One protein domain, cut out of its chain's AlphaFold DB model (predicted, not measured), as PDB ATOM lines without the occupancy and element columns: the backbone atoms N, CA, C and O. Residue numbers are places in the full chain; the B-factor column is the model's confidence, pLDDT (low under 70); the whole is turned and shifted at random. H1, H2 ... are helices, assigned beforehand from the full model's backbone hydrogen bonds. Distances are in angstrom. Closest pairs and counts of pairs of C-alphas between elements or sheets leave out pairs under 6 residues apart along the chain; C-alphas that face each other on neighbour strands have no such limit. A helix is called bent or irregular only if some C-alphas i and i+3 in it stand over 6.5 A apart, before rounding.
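What this domain is: This is residues 675 to 735 of the 738 residues of the protein "Integrase core domain protein" of Desulfovibrio sp. A2 (UniProt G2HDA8). Two helices, H1 and H2, cross near their middles as a steep X, and a third, H3, turns off the far end of H2 at a sharp corner. From the end of H3 the chain runs out into a short arm, residues 730 to 735 with the small helix H4, which sticks out from the three-helix body. The printed part has 61 residues, with four named helices in the order H1, H2, H3, H4 and no named strand, and its class is all helix, with 43 of the 61 residues in the helices. It is only just compact, close to loose, with a radius of gyration of the C-alphas of 12.4 A, and the C-alphas span 34 by 27 by 17 A along their three main axes.

How they stand to each other: The first helix, H1, is residues 681 to 696, and the second, H2, is residues 703 to 714. H1 and H2 touch, and the closest C-alphas of the two are those of Trp 688 and His 709, 6.2 A apart. H1 touches H2 with residues 688 to 692 alone. The lines of the two helices stand at a steep tilt of 61 degrees and run opposite ways, with 10.3 A from centre to centre. The third helix, H3, is residues 716 to 726, and it touches H2 only at the corner by their link. There the closest C-alphas are those of Pro 713 and Leu 719, 4.9 A apart, and from H2 residues 712 to 713 alone take part. The lines of H2 and H3 stand about perpendicular, at 75 degrees. H1 and H3 only just touch, with 3 pairs of C-alphas within 8 A, and here H1 takes part with residues 681 to 685 alone. Their closest C-alphas are those of Trp 685 and Gly 718, 6.8 A apart, and their lines stand at a steep tilt of 61 degrees and run the same way. The last helix, H4, residues 730 to 733, is apart from H1, from H2 and from H3. In H1 and H3 each backbone O of residue i is within hydrogen-bond range of the N of residue i+4, in H2 this holds for 6 of 8 pairs, and H4 is too short for such a pair.

Where its parts are: The printed part begins at Arg 675, with its C-alpha at (-85.184, -28.410, -26.503). H1 begins at Pro 681, with its C-alpha at (-93.969, -37.139, -23.192), and runs to Lys 696, 22.8 A from first to last C-alpha; with 16 residues it is the longest helix. H2 has 12 residues from Pro 703 to Thr 714 and measures 17.5 A. H2 is only just irregular: C-alphas 710 and 713 are 7.0 A apart, and its line is a rough one. H3 has 11 residues from Ser 716 to His 726 and measures 15.3 A. H4 has four residues and ends at Arg 733, with its C-alpha at (-107.848, -51.020, -39.618).

The domain as a whole: The two C-alphas farthest apart are those of Arg 675 and Arg 734, 36.8 A, and the first and last printed C-alphas, of Arg 675 and Arg 735, are 36.0 A apart. The printed part has no cut. The links from H2 to H3 and from H3 to H4 are tight, with 1 and 3 residues between the helices; the link from H1 to H2, 6 residues, is short, and no link is long. Residues 730 to 735, of which 730 to 733 belong to H4, stand free. The mean pLDDT of the printed part is 78.1; residues 727 to 735 are under 70, and H4 has a mean of 51, against 87 for H1.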
ATOM      1  N   ARG A 675     -83.984 -28.857 -27.224       80.56
ATOM      2  CA  ARG A 675     -85.184 -28.410 -26.503       80.56
ATOM      3  C   ARG A 675     -86.195 -29.543 -26.326       80.56
ATOM      4  O   ARG A 675     -86.790 -29.656 -25.266       80.56
ATOM      5  N   LEU A 676     -86.387 -30.377 -27.349       80.81
ATOM      6  CA  LEU A 676     -87.293 -31.526 -27.282       80.81
ATOM      7  C   LEU A 676     -86.804 -32.612 -26.317       80.81
ATOM      8  O   LEU A 676     -87.632 -33.254 -25.678       80.81
ATOM      9  N   ALA A 677     -85.489 -32.817 -26.204       77.00
ATOM     10  CA  ALA A 677     -84.903 -33.813 -25.306       77.00
ATOM     11  C   ALA A 677     -85.146 -33.504 -23.816       77.00
ATOM     12  O   ALA A 677     -85.173 -34.419 -22.998       77.00
ATOM     13  N   GLU A 678     -85.360 -32.231 -23.475       77.06
ATOM     14  CA  GLU A 678     -85.654 -31.767 -22.113       77.06
ATOM     15  C   GLU A 678     -87.151 -31.871 -21.747       77.06
ATOM     16  O   GLU A 678     -87.504 -31.700 -20.582       77.06
ATOM     17  N   LEU A 679     -88.037 -32.157 -22.714       82.31
ATOM     18  CA  LEU A 679     -89.491 -32.180 -22.519       82.31
ATOM     19  C   LEU A 679     -90.033 -33.586 -22.222       82.31
ATOM     20  O   LEU A 679     -89.688 -34.582 -22.873       82.31
ATOM     21  N   GLY A 680     -90.984 -33.658 -21.287       82.50
ATOM     22  CA  GLY A 680     -91.707 -34.891 -20.977       82.50
ATOM     23  C   GLY A 680     -92.648 -35.341 -22.113       82.50
ATOM     24  O   GLY A 680     -93.001 -34.543 -22.985       82.50
ATOM     25  N   PRO A 681     -93.127 -36.603 -22.112       80.75
ATOM     26  CA  PRO A 681     -93.969 -37.139 -23.192       80.75
ATOM     27  C   PRO A 681     -95.239 -36.334 -23.513       80.75
ATOM     28  O   PRO A 681     -95.567 -36.092 -24.677       80.75
ATOM     29  N   ALA A 682     -95.948 -35.861 -22.484       79.62
ATOM     30  CA  ALA A 682     -97.156 -35.049 -22.653       79.62
ATOM     31  C   ALA A 682     -96.852 -33.639 -23.199       79.62
ATOM     32  O   ALA A 682     -97.657 -33.060 -23.929       79.62
ATOM     33  N   GLU A 683     -95.683 -33.091 -22.871       84.69
ATOM     34  CA  GLU A 683     -95.240 -31.771 -23.322       84.69
ATOM     35  C   GLU A 683     -94.774 -31.822 -24.775       84.69
ATOM     36  O   GLU A 683     -95.145 -30.955 -25.564       84.69
ATOM     37  N   ARG A 684     -94.067 -32.890 -25.168       89.38
ATOM     38  CA  ARG A 684     -93.721 -33.151 -26.571       89.38
ATOM     39  C   ARG A 684     -94.968 -33.320 -27.442       89.38
ATOM     40  O   ARG A 684     -95.006 -32.797 -28.550       89.38
ATOM     41  N   TRP A 685     -96.030 -33.961 -26.947       87.00
ATOM     42  CA  TRP A 685     -97.308 -34.000 -27.674       87.00
ATOM     43  C   TRP A 685     -97.925 -32.606 -27.869       87.00
ATOM     44  O   TRP A 685     -98.353 -32.264 -28.971       87.00
ATOM     45  N   LYS A 686     -97.923 -31.775 -26.825       86.81
ATOM     46  CA  LYS A 686     -98.440 -30.402 -26.894       86.81
ATOM     47  C   LYS A 686     -97.639 -29.528 -27.865       86.81
ATOM     48  O   LYS A 686     -98.226 -28.746 -28.609       86.81
ATOM     49  N   GLU A 687     -96.320 -29.698 -27.900       88.06
ATOM     50  CA  GLU A 687     -95.441 -29.019 -28.857       88.06
ATOM     51  C   GLU A 687     -95.745 -29.450 -30.298       88.06
ATOM     52  O   GLU A 687     -95.831 -28.617 -31.202       88.06
ATOM     53  N   TRP A 688     -96.008 -30.741 -30.519       90.44
ATOM     54  CA  TRP A 688     -96.434 -31.241 -31.824       90.44
ATOM     55  C   TRP A 688     -97.776 -30.638 -32.276       90.44
ATOM     56  O   TRP A 688     -97.895 -30.218 -33.429       90.44
ATOM     57  N   GLU A 689     -98.765 -30.524 -31.380       88.44
ATOM     58  CA  GLU A 689    -100.060 -29.886 -31.677       88.44
ATOM     59  C   GLU A 689     -99.908 -28.405 -32.061       88.44
ATOM     60  O   GLU A 689    -100.596 -27.924 -32.965       88.44
ATOM     61  N   LEU A 690     -98.985 -27.688 -31.413       88.44
ATOM     62  CA  LEU A 690     -98.673 -26.295 -31.740       88.44
ATOM     63  C   LEU A 690     -98.066 -26.164 -33.143       88.44
ATOM     64  O   LEU A 690     -98.476 -25.287 -33.910       88.44
ATOM     65  N   LEU A 691     -97.137 -27.053 -33.512       90.25
ATOM     66  CA  LEU A 691     -96.555 -27.077 -34.859       90.25
ATOM     67  C   LEU A 691     -97.589 -27.467 -35.925       90.25
ATOM     68  O   LEU A 691     -97.606 -26.875 -37.006       90.25
ATOM     69  N   ASP A 692     -98.490 -28.404 -35.621       88.94
ATOM     70  CA  ASP A 692     -99.570 -28.811 -36.526       88.94
ATOM     71  C   ASP A 692    -100.580 -27.680 -36.770       88.94
ATOM     72  O   ASP A 692    -100.941 -27.395 -37.916       88.94
ATOM     73  N   ALA A 693    -100.982 -26.972 -35.711       86.62
ATOM     74  CA  ALA A 693    -101.846 -25.798 -35.807       86.62
ATOM     75  C   ALA A 693    -101.186 -24.680 -36.628       86.62
ATOM     76  O   ALA A 693    -101.826 -24.081 -37.495       86.62
ATOM     77  N   ARG A 694     -99.885 -24.445 -36.416       88.75
ATOM     78  CA  ARG A 694     -99.107 -23.452 -37.167       88.75
ATOM     79  C   ARG A 694     -99.012 -23.801 -38.652       88.75
ATOM     80  O   ARG A 694     -99.202 -22.923 -39.491       88.75
ATOM     81  N   LYS A 695     -98.782 -25.073 -38.985       86.38
ATOM     82  CA  LYS A 695     -98.740 -25.563 -40.369       86.38
ATOM     83  C   LYS A 695    -100.100 -25.435 -41.061       86.38
ATOM     84  O   LYS A 695    -100.167 -24.984 -42.201       86.38
ATOM     85  N   LYS A 696    -101.194 -25.774 -40.368       84.75
ATOM     86  CA  LYS A 696    -102.572 -25.619 -40.877       84.75
ATOM     87  C   LYS A 696    -102.970 -24.160 -41.090       84.75
ATOM     88  O   LYS A 696    -103.712 -23.871 -42.022       84.75
ATOM     89  N   ALA A 697    -102.441 -23.248 -40.278       84.88
ATOM     90  CA  ALA A 697    -102.610 -21.806 -40.447       84.88
ATOM     91  C   ALA A 697    -101.748 -21.208 -41.583       84.88
ATOM     92  O   ALA A 697    -101.711 -19.990 -41.737       84.88
ATOM     93  N   GLY A 698    -101.044 -22.034 -42.369       80.69
ATOM     94  CA  GLY A 698    -100.183 -21.587 -43.469       80.69
ATOM     95  C   GLY A 698     -98.806 -21.079 -43.030       80.69
ATOM     96  O   GLY A 698     -98.084 -20.496 -43.835       80.69
ATOM     97  N   GLY A 699     -98.426 -21.288 -41.766       81.19
ATOM     98  CA  GLY A 699     -97.105 -20.937 -41.255       81.19
ATOM     99  C   GLY A 699     -96.019 -21.897 -41.746       81.19
ATOM    100  O   GLY A 699     -96.220 -23.109 -41.816       81.19
ATOM    101  N   THR A 700     -94.840 -21.360 -42.054       79.00
ATOM    102  CA  THR A 700     -93.659 -22.146 -42.430       79.00
ATOM    103  C   THR A 700     -92.990 -22.767 -41.200       79.00
ATOM    104  O   THR A 700     -92.802 -22.104 -40.177       79.00
ATOM    105  N   LEU A 701     -92.646 -24.054 -41.308       85.56
ATOM    106  CA  LEU A 701     -91.853 -24.799 -40.325       85.56
ATOM    107  C   LEU A 701     -90.393 -24.858 -40.782       85.56
ATOM    108  O   LEU A 701     -90.120 -24.937 -41.983       85.56
ATOM    109  N   THR A 702     -89.455 -24.855 -39.837       86.00
ATOM    110  CA  THR A 702     -88.041 -25.125 -40.134       86.00
ATOM    111  C   THR A 702     -87.837 -26.587 -40.572       86.00
ATOM    112  O   THR A 702     -88.697 -27.429 -40.303       86.00
ATOM    113  N   PRO A 703     -86.718 -26.941 -41.238       81.75
ATOM    114  CA  PRO A 703     -86.468 -28.319 -41.678       81.75
ATOM    115  C   PRO A 703     -86.513 -29.353 -40.542       81.75
ATOM    116  O   PRO A 703     -87.102 -30.421 -40.711       81.75
ATOM    117  N   ASP A 704     -85.964 -29.011 -39.373       80.69
ATOM    118  CA  ASP A 704     -85.947 -29.886 -38.194       80.69
ATOM    119  C   ASP A 704     -87.349 -30.041 -37.580       80.69
ATOM    120  O   ASP A 704     -87.765 -31.156 -37.259       80.69
ATOM    121  N   GLU A 705     -88.116 -28.948 -37.483       87.75
ATOM    122  CA  GLU A 705     -89.517 -28.972 -37.040       87.75
ATOM    123  C   GLU A 705     -90.397 -29.766 -38.006       87.75
ATOM    124  O   GLU A 705     -91.248 -30.531 -37.569       87.75
ATOM    125  N   ALA A 706     -90.194 -29.621 -39.318       83.81
ATOM    126  CA  ALA A 706     -90.957 -30.334 -40.336       83.81
ATOM    127  C   ALA A 706     -90.644 -31.838 -40.340       83.81
ATOM    128  O   ALA A 706     -91.562 -32.654 -40.457       83.81
ATOM    129  N   SER A 707     -89.367 -32.205 -40.183       84.00
ATOM    130  CA  SER A 707     -88.927 -33.599 -40.075       84.00
ATOM    131  C   SER A 707     -89.500 -34.260 -38.822       84.00
ATOM    132  O   SER A 707     -90.123 -35.321 -38.907       84.00
ATOM    133  N   TRP A 708     -89.388 -33.599 -37.670       89.38
ATOM    134  CA  TRP A 708     -89.934 -34.114 -36.420       89.38
ATOM    135  C   TRP A 708     -91.469 -34.128 -36.407       89.38
ATOM    136  O   TRP A 708     -92.054 -35.126 -36.000       89.38
ATOM    137  N   HIS A 709     -92.140 -33.091 -36.928       89.50
ATOM    138  CA  HIS A 709     -93.603 -33.050 -37.079       89.50
ATOM    139  C   HIS A 709     -94.122 -34.219 -37.927       89.50
ATOM    140  O   HIS A 709     -95.151 -34.805 -37.594       89.50
ATOM    141  N   ALA A 710     -93.394 -34.613 -38.975       83.75
ATOM    142  CA  ALA A 710     -93.752 -35.762 -39.803       83.75
ATOM    143  C   ALA A 710     -93.486 -37.114 -39.113       83.75
ATOM    144  O   ALA A 710     -94.280 -38.041 -39.261       83.75
ATOM    145  N   MET A 711     -92.384 -37.238 -38.364       81.81
ATOM    146  CA  MET A 711     -91.960 -38.511 -37.767       81.81
ATOM    147  C   MET A 711     -92.605 -38.804 -36.409       81.81
ATOM    148  O   MET A 711     -92.926 -39.958 -36.125       81.81
ATOM    149  N   TYR A 712     -92.813 -37.795 -35.565       84.88
ATOM    150  CA  TYR A 712     -93.238 -37.974 -34.175       84.88
ATOM    151  C   TYR A 712     -94.546 -38.779 -34.009       84.88
ATOM    152  O   TYR A 712     -94.546 -39.719 -33.212       84.88
ATOM    153  N   PRO A 713     -95.617 -38.560 -34.804       78.88
ATOM    154  CA  PRO A 713     -96.851 -39.355 -34.722       78.88
ATOM    155  C   PRO A 713     -96.691 -40.816 -35.164       78.88
ATOM    156  O   PRO A 713     -97.577 -41.629 -34.915       78.88
ATOM    157  N   THR A 714     -95.596 -41.148 -35.857       75.44
ATOM    158  CA  THR A 714     -95.312 -42.509 -36.347       75.44
ATOM    159  C   THR A 714     -94.463 -43.333 -35.374       75.44
ATOM    160  O   THR A 714     -94.410 -44.556 -35.499       75.44
ATOM    161  N   GLY A 715     -93.821 -42.690 -34.391       76.44
ATOM    162  CA  GLY A 715     -93.088 -43.363 -33.315       76.44
ATOM    163  C   GLY A 715     -94.023 -43.930 -32.242       76.44
ATOM    164  O   GLY A 715     -95.144 -43.460 -32.090       76.44
ATOM    165  N   SER A 716     -93.563 -44.917 -31.466       72.81
ATOM    166  CA  SER A 716     -94.373 -45.598 -30.434       72.81
ATOM    167  C   SER A 716     -95.019 -44.641 -29.425       72.81
ATOM    168  O   SER A 716     -96.168 -44.837 -29.037       72.81
ATOM    169  N   GLU A 717     -94.299 -43.586 -29.042       81.44
ATOM    170  CA  GLU A 717     -94.762 -42.555 -28.113       81.44
ATOM    171  C   GLU A 717     -95.851 -41.658 -28.727       81.44
ATOM    172  O   GLU A 717     -96.957 -41.571 -28.193       81.44
ATOM    173  N   GLY A 718     -95.579 -41.029 -29.876       77.75
ATOM    174  CA  GLY A 718     -96.537 -40.135 -30.531       77.75
ATOM    175  C   GLY A 718     -97.747 -40.867 -31.116       77.75
ATOM    176  O   GLY A 718     -98.852 -40.330 -31.093       77.75
ATOM    177  N   LEU A 719     -97.575 -42.116 -31.561       75.50
ATOM    178  CA  LEU A 719     -98.665 -42.967 -32.040       75.50
ATOM    179  C   LEU A 719     -99.656 -43.289 -30.916       75.50
ATOM    180  O   LEU A 719    -100.863 -43.291 -31.157       75.50
ATOM    181  N   GLY A 720     -99.167 -43.508 -29.688       79.50
ATOM    182  CA  GLY A 720    -100.013 -43.707 -28.509       79.50
ATOM    183  C   GLY A 720    -100.963 -42.529 -28.290       79.50
ATOM    184  O   GLY A 720    -102.177 -42.717 -28.249       79.50
ATOM    185  N   PHE A 721    -100.429 -41.306 -28.257       82.25
ATOM    186  CA  PHE A 721    -101.235 -40.091 -28.104       82.25
ATOM    187  C   PHE A 721    -102.154 -39.815 -29.306       82.25
ATOM    188  O   PHE A 721    -103.312 -39.431 -29.121       82.25
ATOM    189  N   TRP A 722    -101.682 -40.061 -30.532       75.25
ATOM    190  CA  TRP A 722    -102.479 -39.867 -31.746       75.25
ATOM    191  C   TRP A 722    -103.691 -40.804 -31.786       75.25
ATOM    192  O   TRP A 722    -104.803 -40.353 -32.056       75.25
ATOM    193  N   ILE A 723    -103.512 -42.086 -31.441       74.88
ATOM    194  CA  ILE A 723    -104.604 -43.070 -31.359       74.88
ATOM    195  C   ILE A 723    -105.606 -42.682 -30.269       74.88
ATOM    196  O   ILE A 723    -106.813 -42.768 -30.502       74.88
ATOM    197  N   THR A 724    -105.137 -42.217 -29.106       77.06
ATOM    198  CA  THR A 724    -106.019 -41.760 -28.021       77.06
ATOM    199  C   THR A 724    -106.890 -40.573 -28.440       77.06
ATOM    200  O   THR A 724    -108.042 -40.499 -28.018       77.06
ATOM    201  N   LYS A 725    -106.384 -39.658 -29.282       71.69
ATOM    202  CA  LYS A 725    -107.120 -38.446 -29.684       71.69
ATOM    203  C   LYS A 725    -107.922 -38.562 -30.982       71.69
ATOM    204  O   LYS A 725    -108.961 -37.916 -31.104       71.69
ATOM    205  N   HIS A 726    -107.447 -39.338 -31.954       71.31
ATOM    206  CA  HIS A 726    -108.006 -39.390 -33.312       71.31
ATOM    207  C   HIS A 726    -108.520 -40.783 -33.717       71.31
ATOM    208  O   HIS A 726    -109.119 -40.929 -34.783       71.31
ATOM    209  N   GLY A 727    -108.351 -41.798 -32.859       66.12
ATOM    210  CA  GLY A 727    -108.686 -43.190 -33.162       66.12
ATOM    211  C   GLY A 727    -107.683 -43.848 -34.119       66.12
ATOM    212  O   GLY A 727    -106.772 -43.209 -34.627       66.12
ATOM    213  N   LEU A 728    -107.816 -45.157 -34.365       61.28
ATOM    214  CA  LEU A 728    -106.900 -45.908 -35.242       61.28
ATOM    215  C   LEU A 728    -106.943 -45.404 -36.703       61.28
ATOM    216  O   LEU A 728    -108.044 -45.362 -37.273       61.28
ATOM    217  N   PRO A 729    -105.784 -45.115 -37.340       57.31
ATOM    218  CA  PRO A 729    -105.725 -44.721 -38.746       57.31
ATOM    219  C   PRO A 729    -106.319 -45.792 -39.670       57.31
ATOM    220  O   PRO A 729    -106.145 -46.996 -39.462       57.31
ATOM    221  N   GLU A 730    -106.967 -45.363 -40.750       50.56
ATOM    222  CA  GLU A 730    -107.733 -46.232 -41.656       50.56
ATOM    223  C   GLU A 730    -106.883 -47.320 -42.350       50.56
ATOM    224  O   GLU A 730    -107.363 -48.425 -42.607       50.56
ATOM    225  N   HIS A 731    -105.583 -47.072 -42.555       53.44
ATOM    226  CA  HIS A 731    -104.645 -48.060 -43.105       53.44
ATOM    227  C   HIS A 731    -104.250 -49.165 -42.102       53.44
ATOM    228  O   HIS A 731    -103.880 -50.258 -42.527       53.44
ATOM    229  N   MET A 732    -104.364 -48.924 -40.787       48.34
ATOM    230  CA  MET A 732    -104.138 -49.940 -39.747       48.34
ATOM    231  C   MET A 732    -105.400 -50.747 -39.420       48.34
ATOM    232  O   MET A 732    -105.284 -51.887 -38.973       48.34
ATOM    233  N   ARG A 733    -106.602 -50.233 -39.726       52.69
ATOM    234  CA  ARG A 733    -107.848 -51.020 -39.618       52.69
ATOM    235  C   ARG A 733    -107.845 -52.253 -40.531       52.69
ATOM    236  O   ARG A 733    -108.445 -53.263 -40.183       52.69
ATOM    237  N   ARG A 734    -107.109 -52.224 -41.651       46.25
ATOM    238  CA  ARG A 734    -106.988 -53.370 -42.576       46.25
ATOM    239  C   ARG A 734    -106.084 -54.509 -42.084       46.25
ATOM    240  O   ARG A 734    -106.106 -55.570 -42.690       46.25
ATOM    241  N   ARG A 735    -105.316 -54.332 -41.001       43.59
ATOM    242  CA  ARG A 735    -104.482 -55.399 -40.404       43.59
ATOM    243  C   ARG A 735    -105.124 -56.112 -39.210       43.59
ATOM    244  O   ARG A 735    -104.506 -57.007 -38.657       43.59
TER     245      ARG A 735